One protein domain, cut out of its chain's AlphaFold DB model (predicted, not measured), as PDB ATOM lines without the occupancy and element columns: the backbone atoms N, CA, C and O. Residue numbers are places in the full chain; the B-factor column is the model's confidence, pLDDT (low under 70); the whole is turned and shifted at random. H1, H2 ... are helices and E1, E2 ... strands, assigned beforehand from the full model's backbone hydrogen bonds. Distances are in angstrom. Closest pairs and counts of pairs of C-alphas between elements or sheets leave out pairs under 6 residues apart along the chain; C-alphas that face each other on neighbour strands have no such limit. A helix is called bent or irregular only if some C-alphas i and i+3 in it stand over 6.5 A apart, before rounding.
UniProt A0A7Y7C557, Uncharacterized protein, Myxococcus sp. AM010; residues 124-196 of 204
ATOM      1  N   GLU A 124     168.552 269.220 261.510       83.81
ATOM      2  CA  GLU A 124     169.377 268.154 262.071       83.81
ATOM      3  C   GLU A 124     170.858 268.568 262.133       83.81
ATOM      4  O   GLU A 124     171.350 269.416 261.385       83.81
ATOM      5  N   MET A 125     171.598 267.979 263.075       79.25
ATOM      6  CA  MET A 125     172.978 268.377 263.399       79.25
ATOM      7  C   MET A 125     173.992 268.180 262.262       79.25
ATOM      8  O   MET A 125     175.128 268.657 262.355       79.25
ATOM      9  N   ASP A 126     173.620 267.444 261.220       81.44
ATOM     10  CA  ASP A 126     174.421 267.198 260.029       81.44
ATOM     11  C   ASP A 126     174.160 268.204 258.893       81.44
ATOM     12  O   ASP A 126     174.941 268.224 257.935       81.44
ATOM     13  N   ASP A 127     173.167 269.095 259.021       85.75
ATOM     14  CA  ASP A 127     172.918 270.172 258.061       85.75
ATOM     15  C   ASP A 127     174.021 271.241 258.117       85.75
ATOM     16  O   ASP A 127     173.974 272.246 258.831       85.75
ATOM     17  N   THR A 128     175.049 271.033 257.302       82.38
ATOM     18  CA  THR A 128     176.187 271.952 257.203       82.38
ATOM     19  C   THR A 128     175.827 273.339 256.664       82.38
ATOM     20  O   THR A 128     176.590 274.276 256.895       82.38
ATOM     21  N   SER A 129     174.705 273.495 255.954       84.69
ATOM     22  CA  SER A 129     174.307 274.779 255.364       84.69
ATOM     23  C   SER A 129     173.768 275.742 256.422       84.69
ATOM     24  O   SER A 129     174.078 276.939 256.406       84.69
ATOM     25  N   PHE A 130     173.021 275.195 257.380       85.31
ATOM     26  CA  PHE A 130     172.556 275.910 258.555       85.31
ATOM     27  C   PHE A 130     173.710 276.100 259.542       85.31
ATOM     28  O   PHE A 130     174.195 277.217 259.733       85.31
ATOM     29  N   TRP A 131     174.263 274.999 260.063       84.00
ATOM     30  CA  TRP A 131     175.256 275.033 261.141       84.00
ATOM     31  C   TRP A 131     176.604 275.648 260.741       84.00
ATOM     32  O   TRP A 131     177.342 276.116 261.606       84.00
ATOM     33  N   GLY A 132     176.938 275.696 259.447       81.00
ATOM     34  CA  GLY A 132     178.132 276.387 258.946       81.00
ATOM     35  C   GLY A 132     178.062 277.913 259.084       81.00
ATOM     36  O   GLY A 132     179.099 278.574 259.099       81.00
ATOM     37  N   ARG A 133     176.852 278.470 259.218       83.06
ATOM     38  CA  ARG A 133     176.595 279.905 259.426       83.06
ATOM     39  C   ARG A 133     176.183 280.228 260.867       83.06
ATOM     40  O   ARG A 133     176.029 281.400 261.205       83.06
ATOM     41  N   THR A 134     176.033 279.215 261.717       84.44
ATOM     42  CA  THR A 134     175.589 279.371 263.104       84.44
ATOM     43  C   THR A 134     176.763 279.647 264.040       84.44
ATOM     44  O   THR A 134     177.797 278.977 264.001       84.44
ATOM     45  N   GLY A 135     176.591 280.625 264.929       85.12
ATOM     46  CA  GLY A 135     177.504 280.879 266.039       85.12
ATOM     47  C   GLY A 135     176.957 280.376 267.368       85.12
ATOM     48  O   GLY A 135     175.751 280.355 267.591       85.12
ATOM     49  N   LEU A 136     177.853 280.000 268.279       84.88
ATOM     50  CA  LEU A 136     177.504 279.608 269.639       84.88
ATOM     51  C   LEU A 136     178.150 280.557 270.640       84.88
ATOM     52  O   LEU A 136     179.373 280.596 270.778       84.88
ATOM     53  N   VAL A 137     177.319 281.247 271.415       85.38
ATOM     54  CA  VAL A 137     177.778 282.049 272.549       85.38
ATOM     55  C   VAL A 137     177.328 281.397 273.847       85.38
ATOM     56  O   VAL A 137     176.136 281.265 274.110       85.38
ATOM     57  N   VAL A 138     178.282 280.999 274.684       83.56
ATOM     58  CA  VAL A 138     177.993 280.344 275.964       83.56
ATOM     59  C   VAL A 138     178.295 281.284 277.115       83.56
ATOM     60  O   VAL A 138     179.439 281.694 277.309       83.56
ATOM     61  N   ALA A 139     177.284 281.561 277.935       83.25
ATOM     62  CA  ALA A 139     177.465 282.242 279.207       83.25
ATOM     63  C   ALA A 139     177.738 281.234 280.332       83.25
ATOM     64  O   ALA A 139     176.857 280.460 280.704       83.25
ATOM     65  N   LEU A 140     178.947 281.256 280.897       79.75
ATOM     66  CA  LEU A 140     179.315 280.400 282.029       79.75
ATOM     67  C   LEU A 140     179.405 281.203 283.335       79.75
ATOM     68  O   LEU A 140     179.725 282.400 283.311       79.75
ATOM     69  N   PRO A 141     179.146 280.563 284.493       71.06
ATOM     70  CA  PRO A 141     179.376 281.194 285.782       71.06
ATOM     71  C   PRO A 141     180.852 281.572 285.947       71.06
ATOM     72  O   PRO A 141     181.756 280.899 285.443       71.06
ATOM     73  N   THR A 142     181.096 282.658 286.677       69.94
ATOM     74  CA  THR A 142     182.445 283.028 287.098       69.94
ATOM     75  C   THR A 142     182.960 282.005 288.108       69.94
ATOM     76  O   THR A 142     182.212 281.489 288.943       69.94
ATOM     77  N   TRP A 143     184.246 281.674 288.010       69.75
ATOM     78  CA  TRP A 143     184.892 280.870 289.037       69.75
ATOM     79  C   TRP A 143     185.109 281.731 290.276       69.75
ATOM     80  O   TRP A 143     185.732 282.788 290.187       69.75
ATOM     81  N   ASP A 144     184.645 281.243 291.416       70.31
ATOM     82  CA  ASP A 144     184.855 281.857 292.717       70.31
ATOM     83  C   ASP A 144     185.518 280.827 293.634       70.31
ATOM     84  O   ASP A 144     184.949 279.772 293.920       70.31
ATOM     85  N   ALA A 145     186.742 281.118 294.076       66.69
ATOM     86  CA  ALA A 145     187.501 280.222 294.940       66.69
ATOM     87  C   ALA A 145     186.797 279.969 296.283       66.69
ATOM     88  O   ALA A 145     186.952 278.887 296.841       66.69
ATOM     89  N   GLN A 146     185.987 280.916 296.769       65.94
ATOM     90  CA  GLN A 146     185.194 280.743 297.985       65.94
ATOM     91  C   GLN A 146     184.000 279.805 297.762       65.94
ATOM     92  O   GLN A 146     183.598 279.091 298.674       65.94
ATOM     93  N   ARG A 147     183.465 279.751 296.538       65.88
ATOM     94  CA  ARG A 147     182.358 278.860 296.163       65.88
ATOM     95  C   ARG A 147     182.809 277.443 295.808       65.88
ATOM     96  O   ARG A 147     182.026 276.507 295.934       65.88
ATOM     97  N   TYR A 148     184.049 277.287 295.346       67.62
ATOM     98  CA  TYR A 148     184.603 276.019 294.854       67.62
ATOM     99  C   TYR A 148     185.788 275.519 295.698       67.62
ATOM    100  O   TYR A 148     186.709 274.916 295.154       67.62
ATOM    101  N   GLN A 149     185.774 275.764 297.013       60.97
ATOM    102  CA  GLN A 149     186.880 275.439 297.933       60.97
ATOM    103  C   GLN A 149     187.296 273.960 297.903       60.97
ATOM    104  O   GLN A 149     188.477 273.648 298.032       60.97
ATOM    105  N   GLU A 150     186.342 273.052 297.689       60.66
ATOM    106  CA  GLU A 150     186.571 271.599 297.643       60.66
ATOM    107  C   GLU A 150     187.072 271.099 296.279       60.66
ATOM    108  O   GLU A 150     187.378 269.920 296.103       60.66
ATOM    109  N   VAL A 151     187.155 271.986 295.286       61.16
ATOM    110  CA  VAL A 151     187.557 271.638 293.927       61.16
ATOM    111  C   VAL A 151     188.990 272.102 293.713       61.16
ATOM    112  O   VAL A 151     189.257 273.301 293.841       61.16
ATOM    113  N   PRO A 152     189.921 271.206 293.329       58.34
ATOM    114  CA  PRO A 152     191.262 271.616 292.949       58.34
ATOM    115  C   PRO A 152     191.169 272.737 291.918       58.34
ATOM    116  O   PRO A 152     190.500 272.583 290.888       58.34
ATOM    117  N   ARG A 153     191.806 273.876 292.212       56.47
ATOM    118  CA  ARG A 153     191.833 275.016 291.296       56.47
ATOM    119  C   ARG A 153     192.249 274.495 289.914       56.47
ATOM    120  O   ARG A 153     193.275 273.809 289.839       56.47
ATOM    121  N   PRO A 154     191.490 274.767 288.836       58.22
ATOM    122  CA  PRO A 154     191.928 274.379 287.503       58.22
ATOM    123  C   PRO A 154     193.333 274.946 287.281       58.22
ATOM    124  O   PRO A 154     193.574 276.114 287.591       58.22
ATOM    125  N   TRP A 155     194.270 274.101 286.834       51.09
ATOM    126  CA  TRP A 155     195.665 274.489 286.637       51.09
ATOM    127  C   TRP A 155     195.735 275.744 285.747       51.09
ATOM    128  O   TRP A 155     195.406 275.699 284.567       51.09
ATOM    129  N   ASN A 156     196.100 276.860 286.378       50.53
ATOM    130  CA  ASN A 156     196.486 278.167 285.841       50.53
ATOM    131  C   ASN A 156     195.597 278.917 284.842       50.53
ATOM    132  O   ASN A 156     196.020 279.992 284.427       50.53
ATOM    133  N   ASP A 157     194.378 278.490 284.512       61.09
ATOM    134  CA  ASP A 157     193.576 279.309 283.600       61.09
ATOM    135  C   ASP A 157     192.064 279.198 283.810       61.09
ATOM    136  O   ASP A 157     191.463 278.125 283.715       61.09
ATOM    137  N   HIS A 158     191.420 280.338 284.053       57.84
ATOM    138  CA  HIS A 158     189.964 280.428 284.010       57.84
ATOM    139  C   HIS A 158     189.440 280.105 282.593       57.84
ATOM    140  O   HIS A 158     188.313 279.609 282.459       57.84
ATOM    141  N   ASP A 159     190.249 280.304 281.541       63.97
ATOM    142  CA  ASP A 159     189.982 279.908 280.145       63.97
ATOM    143  C   ASP A 159     189.954 278.395 279.951       63.97
ATOM    144  O   ASP A 159     189.102 277.900 279.207       63.97
ATOM    145  N   ALA A 160     190.719 277.634 280.737       71.31
ATOM    146  CA  ALA A 160     190.705 276.175 280.658       71.31
ATOM    147  C   ALA A 160     189.325 275.577 280.980       71.31
ATOM    148  O   ALA A 160     188.948 274.553 280.410       71.31
ATOM    149  N   MET A 161     188.534 276.200 281.861       75.56
ATOM    150  CA  MET A 161     187.201 275.696 282.206       75.56
ATOM    151  C   MET A 161     186.189 275.903 281.076       75.56
ATOM    152  O   MET A 161     185.430 274.987 280.764       75.56
ATOM    153  N   GLY A 162     186.205 277.081 280.441       78.44
ATOM    154  CA  GLY A 162     185.365 277.371 279.277       78.44
ATOM    155  C   GLY A 162     185.720 276.474 278.094       78.44
ATOM    156  O   GLY A 162     184.835 275.862 277.499       78.44
ATOM    157  N   ALA A 163     187.016 276.302 277.826       79.62
ATOM    158  CA  ALA A 163     187.506 275.398 276.791       79.62
ATOM    159  C   ALA A 163     187.081 273.941 277.046       79.62
ATOM    160  O   ALA A 163     186.518 273.302 276.159       79.62
ATOM    161  N   ARG A 164     187.256 273.428 278.274       82.75
ATOM    162  CA  ARG A 164     186.835 272.064 278.650       82.75
ATOM    163  C   ARG A 164     185.321 271.878 278.599       82.75
ATOM    164  O   ARG A 164     184.855 270.798 278.238       82.75
ATOM    165  N   PHE A 165     184.552 272.900 278.974       85.81
ATOM    166  CA  PHE A 165     183.098 272.889 278.833       85.81
ATOM    167  C   PHE A 165     182.706 272.741 277.364       85.81
ATOM    168  O   PHE A 165     181.966 271.818 277.031       85.81
ATOM    169  N   LEU A 166     183.252 273.587 276.487       85.25
ATOM    170  CA  LEU A 166     182.960 273.548 275.057       85.25
ATOM    171  C   LEU A 166     183.395 272.231 274.418       85.25
ATOM    172  O   LEU A 166     182.633 271.646 273.657       85.25
ATOM    173  N   GLU A 167     184.589 271.739 274.741       85.94
ATOM    174  CA  GLU A 167     185.100 270.456 274.253       85.94
ATOM    175  C   GLU A 167     184.142 269.308 274.603       85.94
ATOM    176  O   GLU A 167     183.771 268.510 273.740       85.94
ATOM    177  N   ARG A 168     183.699 269.237 275.864       87.94
ATOM    178  CA  ARG A 168     182.769 268.197 276.325       87.94
ATOM    179  C   ARG A 168     181.376 268.358 275.731       87.94
ATOM    180  O   ARG A 168     180.773 267.357 275.355       87.94
ATOM    181  N   LEU A 169     180.883 269.589 275.621       87.19
ATOM    182  CA  LEU A 169     179.586 269.877 275.022       87.19
ATOM    183  C   LEU A 169     179.568 269.450 273.546       87.19
ATOM    184  O   LEU A 169     178.694 268.676 273.156       87.19
ATOM    185  N   LYS A 170     180.592 269.836 272.770       85.00
ATOM    186  CA  LYS A 170     180.772 269.431 271.366       85.00
ATOM    187  C   LYS A 170     180.808 267.915 271.205       85.00
ATOM    188  O   LYS A 170     180.067 267.375 270.388       85.00
ATOM    189  N   ARG A 171     181.614 267.222 272.021       86.06
ATOM    190  CA  ARG A 171     181.669 265.749 272.015       86.06
ATOM    191  C   ARG A 171     180.319 265.117 272.311       86.06
ATOM    192  O   ARG A 171     179.996 264.093 271.728       86.06
ATOM    193  N   SER A 172     179.544 265.705 273.218       84.56
ATOM    194  CA  SER A 172     178.259 265.131 273.598       84.56
ATOM    195  C   SER A 172     177.240 265.184 272.453       84.56
ATOM    196  O   SER A 172     176.467 264.246 272.296       84.56
ATOM    197  N   MET A 173     177.250 266.235 271.632       76.75
ATOM    198  CA  MET A 173     176.240 266.451 270.587       76.75
ATOM    199  C   MET A 173     176.679 265.982 269.195       76.75
ATOM    200  O   MET A 173     175.946 266.180 268.237       76.75
ATOM    201  N   SER A 174     177.870 265.382 269.058       73.44
ATOM    202  CA  SER A 174     178.466 265.049 267.748       73.44
ATOM    203  C   SER A 174     178.475 266.245 266.779       73.44
ATOM    204  O   SER A 174     178.375 266.087 265.564       73.44
ATOM    205  N   TRP A 175     178.576 267.453 267.337       72.06
ATOM    206  CA  TRP A 175     178.265 268.703 266.650       72.06
ATOM    207  C   TRP A 175     179.405 269.158 265.740       72.06
ATOM    208  O   TRP A 175     180.571 269.138 266.146       72.06
ATOM    209  N   ARG A 176     179.066 269.636 264.536       66.50
ATOM    210  CA  ARG A 176     180.017 270.127 263.524       66.50
ATOM    211  C   ARG A 176     180.079 271.654 263.398       66.50
ATOM    212  O   ARG A 176     180.462 272.154 262.347       66.50
ATOM    213  N   LEU A 177     179.754 272.399 264.458       68.44
ATOM    214  CA  LEU A 177     179.977 273.849 264.470       68.44
ATOM    215  C   LEU A 177     181.432 274.191 264.188       68.44
ATOM    216  O   LEU A 177     182.357 273.650 264.813       68.44
ATOM    217  N   GLU A 178     181.623 275.179 263.324       66.69
ATOM    218  CA  GLU A 178     182.961 275.615 263.005       66.69
ATOM    219  C   GLU A 178     183.570 276.401 264.179       66.69
ATOM    220  O   GLU A 178     182.938 277.317 264.713       66.69
ATOM    221  N   PRO A 179     184.799 276.070 264.634       62.38
ATOM    222  CA  PRO A 179     185.373 276.654 265.849       62.38
ATOM    223  C   PRO A 179     185.445 278.184 265.851       62.38
ATOM    224  O   PRO A 179     185.440 278.781 266.924       62.38
ATOM    225  N   ARG A 180     185.486 278.802 264.663       64.38
ATOM    226  CA  ARG A 180     185.566 280.252 264.457       64.38
ATOM    227  C   ARG A 180     184.347 281.031 264.965       64.38
ATOM    228  O   ARG A 180     184.487 282.214 265.253       64.38
ATOM    229  N   TYR A 181     183.192 280.384 265.124       68.75
ATOM    230  CA  TYR A 181     181.952 281.039 265.555       68.75
ATOM    231  C   TYR A 181     181.551 280.698 266.996       68.75
ATOM    232  O   TYR A 181     180.393 280.857 267.370       68.75
ATOM    233  N   VAL A 182     182.488 280.226 267.828       73.19
ATOM    234  CA  VAL A 182     182.209 279.884 269.230       73.19
ATOM    235  C   VAL A 182     182.862 280.882 270.181       73.19
ATOM    236  O   VAL A 182     184.084 281.012 270.206       73.19
ATOM    237  N   ALA A 183     182.059 281.532 271.022       72.50
ATOM    238  CA  ALA A 183     182.524 282.456 272.051       72.50
ATOM    239  C   ALA A 183     182.041 282.032 273.447       72.50
ATOM    240  O   ALA A 183     180.897 281.617 273.634       72.50
ATOM    241  N   VAL A 184     182.903 282.170 274.457       68.00
ATOM    242  CA  VAL A 184     182.529 281.976 275.866       68.00
ATOM    243  C   VAL A 184     182.531 283.324 276.562       68.00
ATOM    244  O   VAL A 184     183.550 284.008 276.607       68.00
ATOM    245  N   VAL A 185     181.398 283.688 277.148       73.12
ATOM    246  CA  VAL A 185     181.221 284.932 277.893       73.12
ATOM    247  C   VAL A 185     181.094 284.614 279.380       73.12
ATOM    248  O   VAL A 185     180.301 283.776 279.801       73.12
ATOM    249  N   ARG A 186     181.871 285.303 280.218       59.50
ATOM    250  CA  ARG A 186     181.847 285.133 281.679       59.50
ATOM    251  C   ARG A 186     181.159 286.303 282.355       59.50
ATOM    252  O   ARG A 186     181.813 287.200 282.873       59.50
ATOM    253  N   LYS A 187     179.831 286.304 282.348       59.28
ATOM    254  CA  LYS A 187     179.044 287.352 283.022       59.28
ATOM    255  C   LYS A 187     178.151 286.833 284.149       59.28
ATOM    256  O   LYS A 187     177.280 287.559 284.620       59.28
ATOM    257  N   GLY A 188     178.362 285.596 284.606       56.41
ATOM    258  CA  GLY A 188     177.556 285.025 285.685       56.41
ATOM    259  C   GLY A 188     176.063 285.050 285.338       56.41
ATOM    260  O   GLY A 188     175.681 284.727 284.215       56.41
ATOM    261  N   HIS A 189     175.220 285.481 286.278       48.97
ATOM    262  CA  HIS A 189     173.766 285.565 286.089       48.97
ATOM    263  C   HIS A 189     173.314 286.621 285.053       48.97
ATOM    264  O   HIS A 189     172.147 286.626 284.678       48.97
ATOM    265  N   ALA A 190     174.202 287.503 284.573       44.69
ATOM    266  CA  ALA A 190     173.892 288.563 283.601       44.69
ATOM    267  C   ALA A 190     174.287 288.217 282.146       44.69
ATOM    268  O   ALA A 190     174.244 289.070 281.258       44.69
ATOM    269  N   GLY A 191     174.714 286.976 281.878       42.28
ATOM    270  CA  GLY A 191     175.291 286.597 280.583       42.28
ATOM    271  C   GLY A 191     174.327 286.557 279.398       42.28
ATOM    272  O   GLY A 191     174.761 286.851 278.286       42.28
ATOM    273  N   GLY A 192     173.038 286.285 279.626       43.78
ATOM    274  CA  GLY A 192     172.049 286.140 278.549       43.78
ATOM    275  C   GLY A 192     171.904 287.384 277.660       43.78
ATOM    276  O   GLY A 192     171.822 287.256 276.446       43.78
ATOM    277  N   GLY A 193     171.964 288.591 278.235       38.19
ATOM    278  CA  GLY A 193     171.828 289.844 277.472       38.19
ATOM    279  C   GLY A 193     173.126 290.371 276.846       38.19
ATOM    280  O   GLY A 193     173.088 291.189 275.936       38.19
ATOM    281  N   SER A 194     174.292 289.925 277.323       42.81
ATOM    282  CA  SER A 194     175.587 290.446 276.857       42.81
ATOM    283  C   SER A 194     176.244 289.614 275.763       42.81
ATOM    284  O   SER A 194     177.060 290.156 275.027       42.81
ATOM    285  N   GLY A 195     175.899 288.326 275.643       42.53
ATOM    286  CA  GLY A 195     176.436 287.462 274.588       42.53
ATOM    287  C   GLY A 195     176.054 287.929 273.183       42.53
ATOM    288  O   GLY A 195     176.907 287.977 272.300       42.53
ATOM    289  N   ALA A 196     174.807 288.383 273.017       47.66
ATOM    290  CA  ALA A 196     174.307 288.946 271.765       47.66
ATOM    291  C   ALA A 196     175.042 290.235 271.339       47.66
ATOM    292  O   ALA A 196     175.193 290.494 270.151       47.66
TER     293      ALA A 196
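AT A GLANCE: This is residues 124 to 196 of the 204 residues of an uncharacterized protein of Myxococcus sp. AM010 (UniProt A0A7Y7C557). Look for a narrow ribbon of two parallel strands, E1 and E2, with the long helix H2 slanting over one side of it and the short, ill-formed helix H3 on the other side, nearer E1. The small helix H1 lies off one end of this loose body, and beyond the other end the long link from E1 to H2 swings out, its residues 146 to 152 sticking out. The printed part has 73 residues, with three named helices and two named strands in the order H1, E1, H2, E2, H3, of mixed class; under half of the residues are in named elements. The whole is loose and elongated, with a radius of gyration of the C-alphas of 14.3 A and spans of 44 by 26 by 18 A.

HOW THE PARTS SIT: Start at H1, residues 128 to 131, from which a tight link of 4 residues leads to E1, residues 136 to 139. A long link of 18 residues leads on to H2, residues 158 to 173, which is near E1, with 5 pairs of C-alphas within 10 A. Next find E2, residues 182 to 185, parallel to E1 at 16 degrees: N 183 and O 136 are 2.9 A apart and N 185 and O 138 2.8 A, both within hydrogen-bond range. E1, H2 and E2 form a strand-helix-strand unit, two parallel neighbour strands with a helix between them along the chain, and its crossover is right-handed. The closest C-alphas of H2 and E2 are those of Gly 162 and Val 184, 6.4 A apart. Last comes H3, residues 188 to 195, whose closest C-alphas to E1 are those of Gly 191 and Ala 139, 5.1 A apart. H1 is apart from H2, E2 and H3, and H2 is apart from H3. In H2, 11 of 12 O i to N i+4 pairs are within hydrogen-bond range; in H3, 1 of 4 is, beside 2 of 5 O i to N i+3 pairs, and H1 is too short for an O i to N i+4 pair.

IN THESE COORDINATES: Find C-alpha 128 at (176.187, 271.952, 257.203), where H1 begins; it is 5.1 A long. E1 measures 9.9 A and E2 10.1 A. H2 runs 23.7 A from C-alpha 158 at (189.964, 280.428, 284.010). H3, 11.4 A long, ends at C-alpha 195 at (176.436, 287.462, 274.588), and it is irregular: C-alphas 189 and 192 are 7.8 A apart.

THE WHOLE: The two C-alphas farthest apart are those of Ser 129 and Gln 146, 44.4 A. The printed part has no cut. The model's mean pLDDT over the printed part is 70.0; look under 70 at residues 142 to 143, 145 to 159, 176 to 181, 184 and 186 to 196.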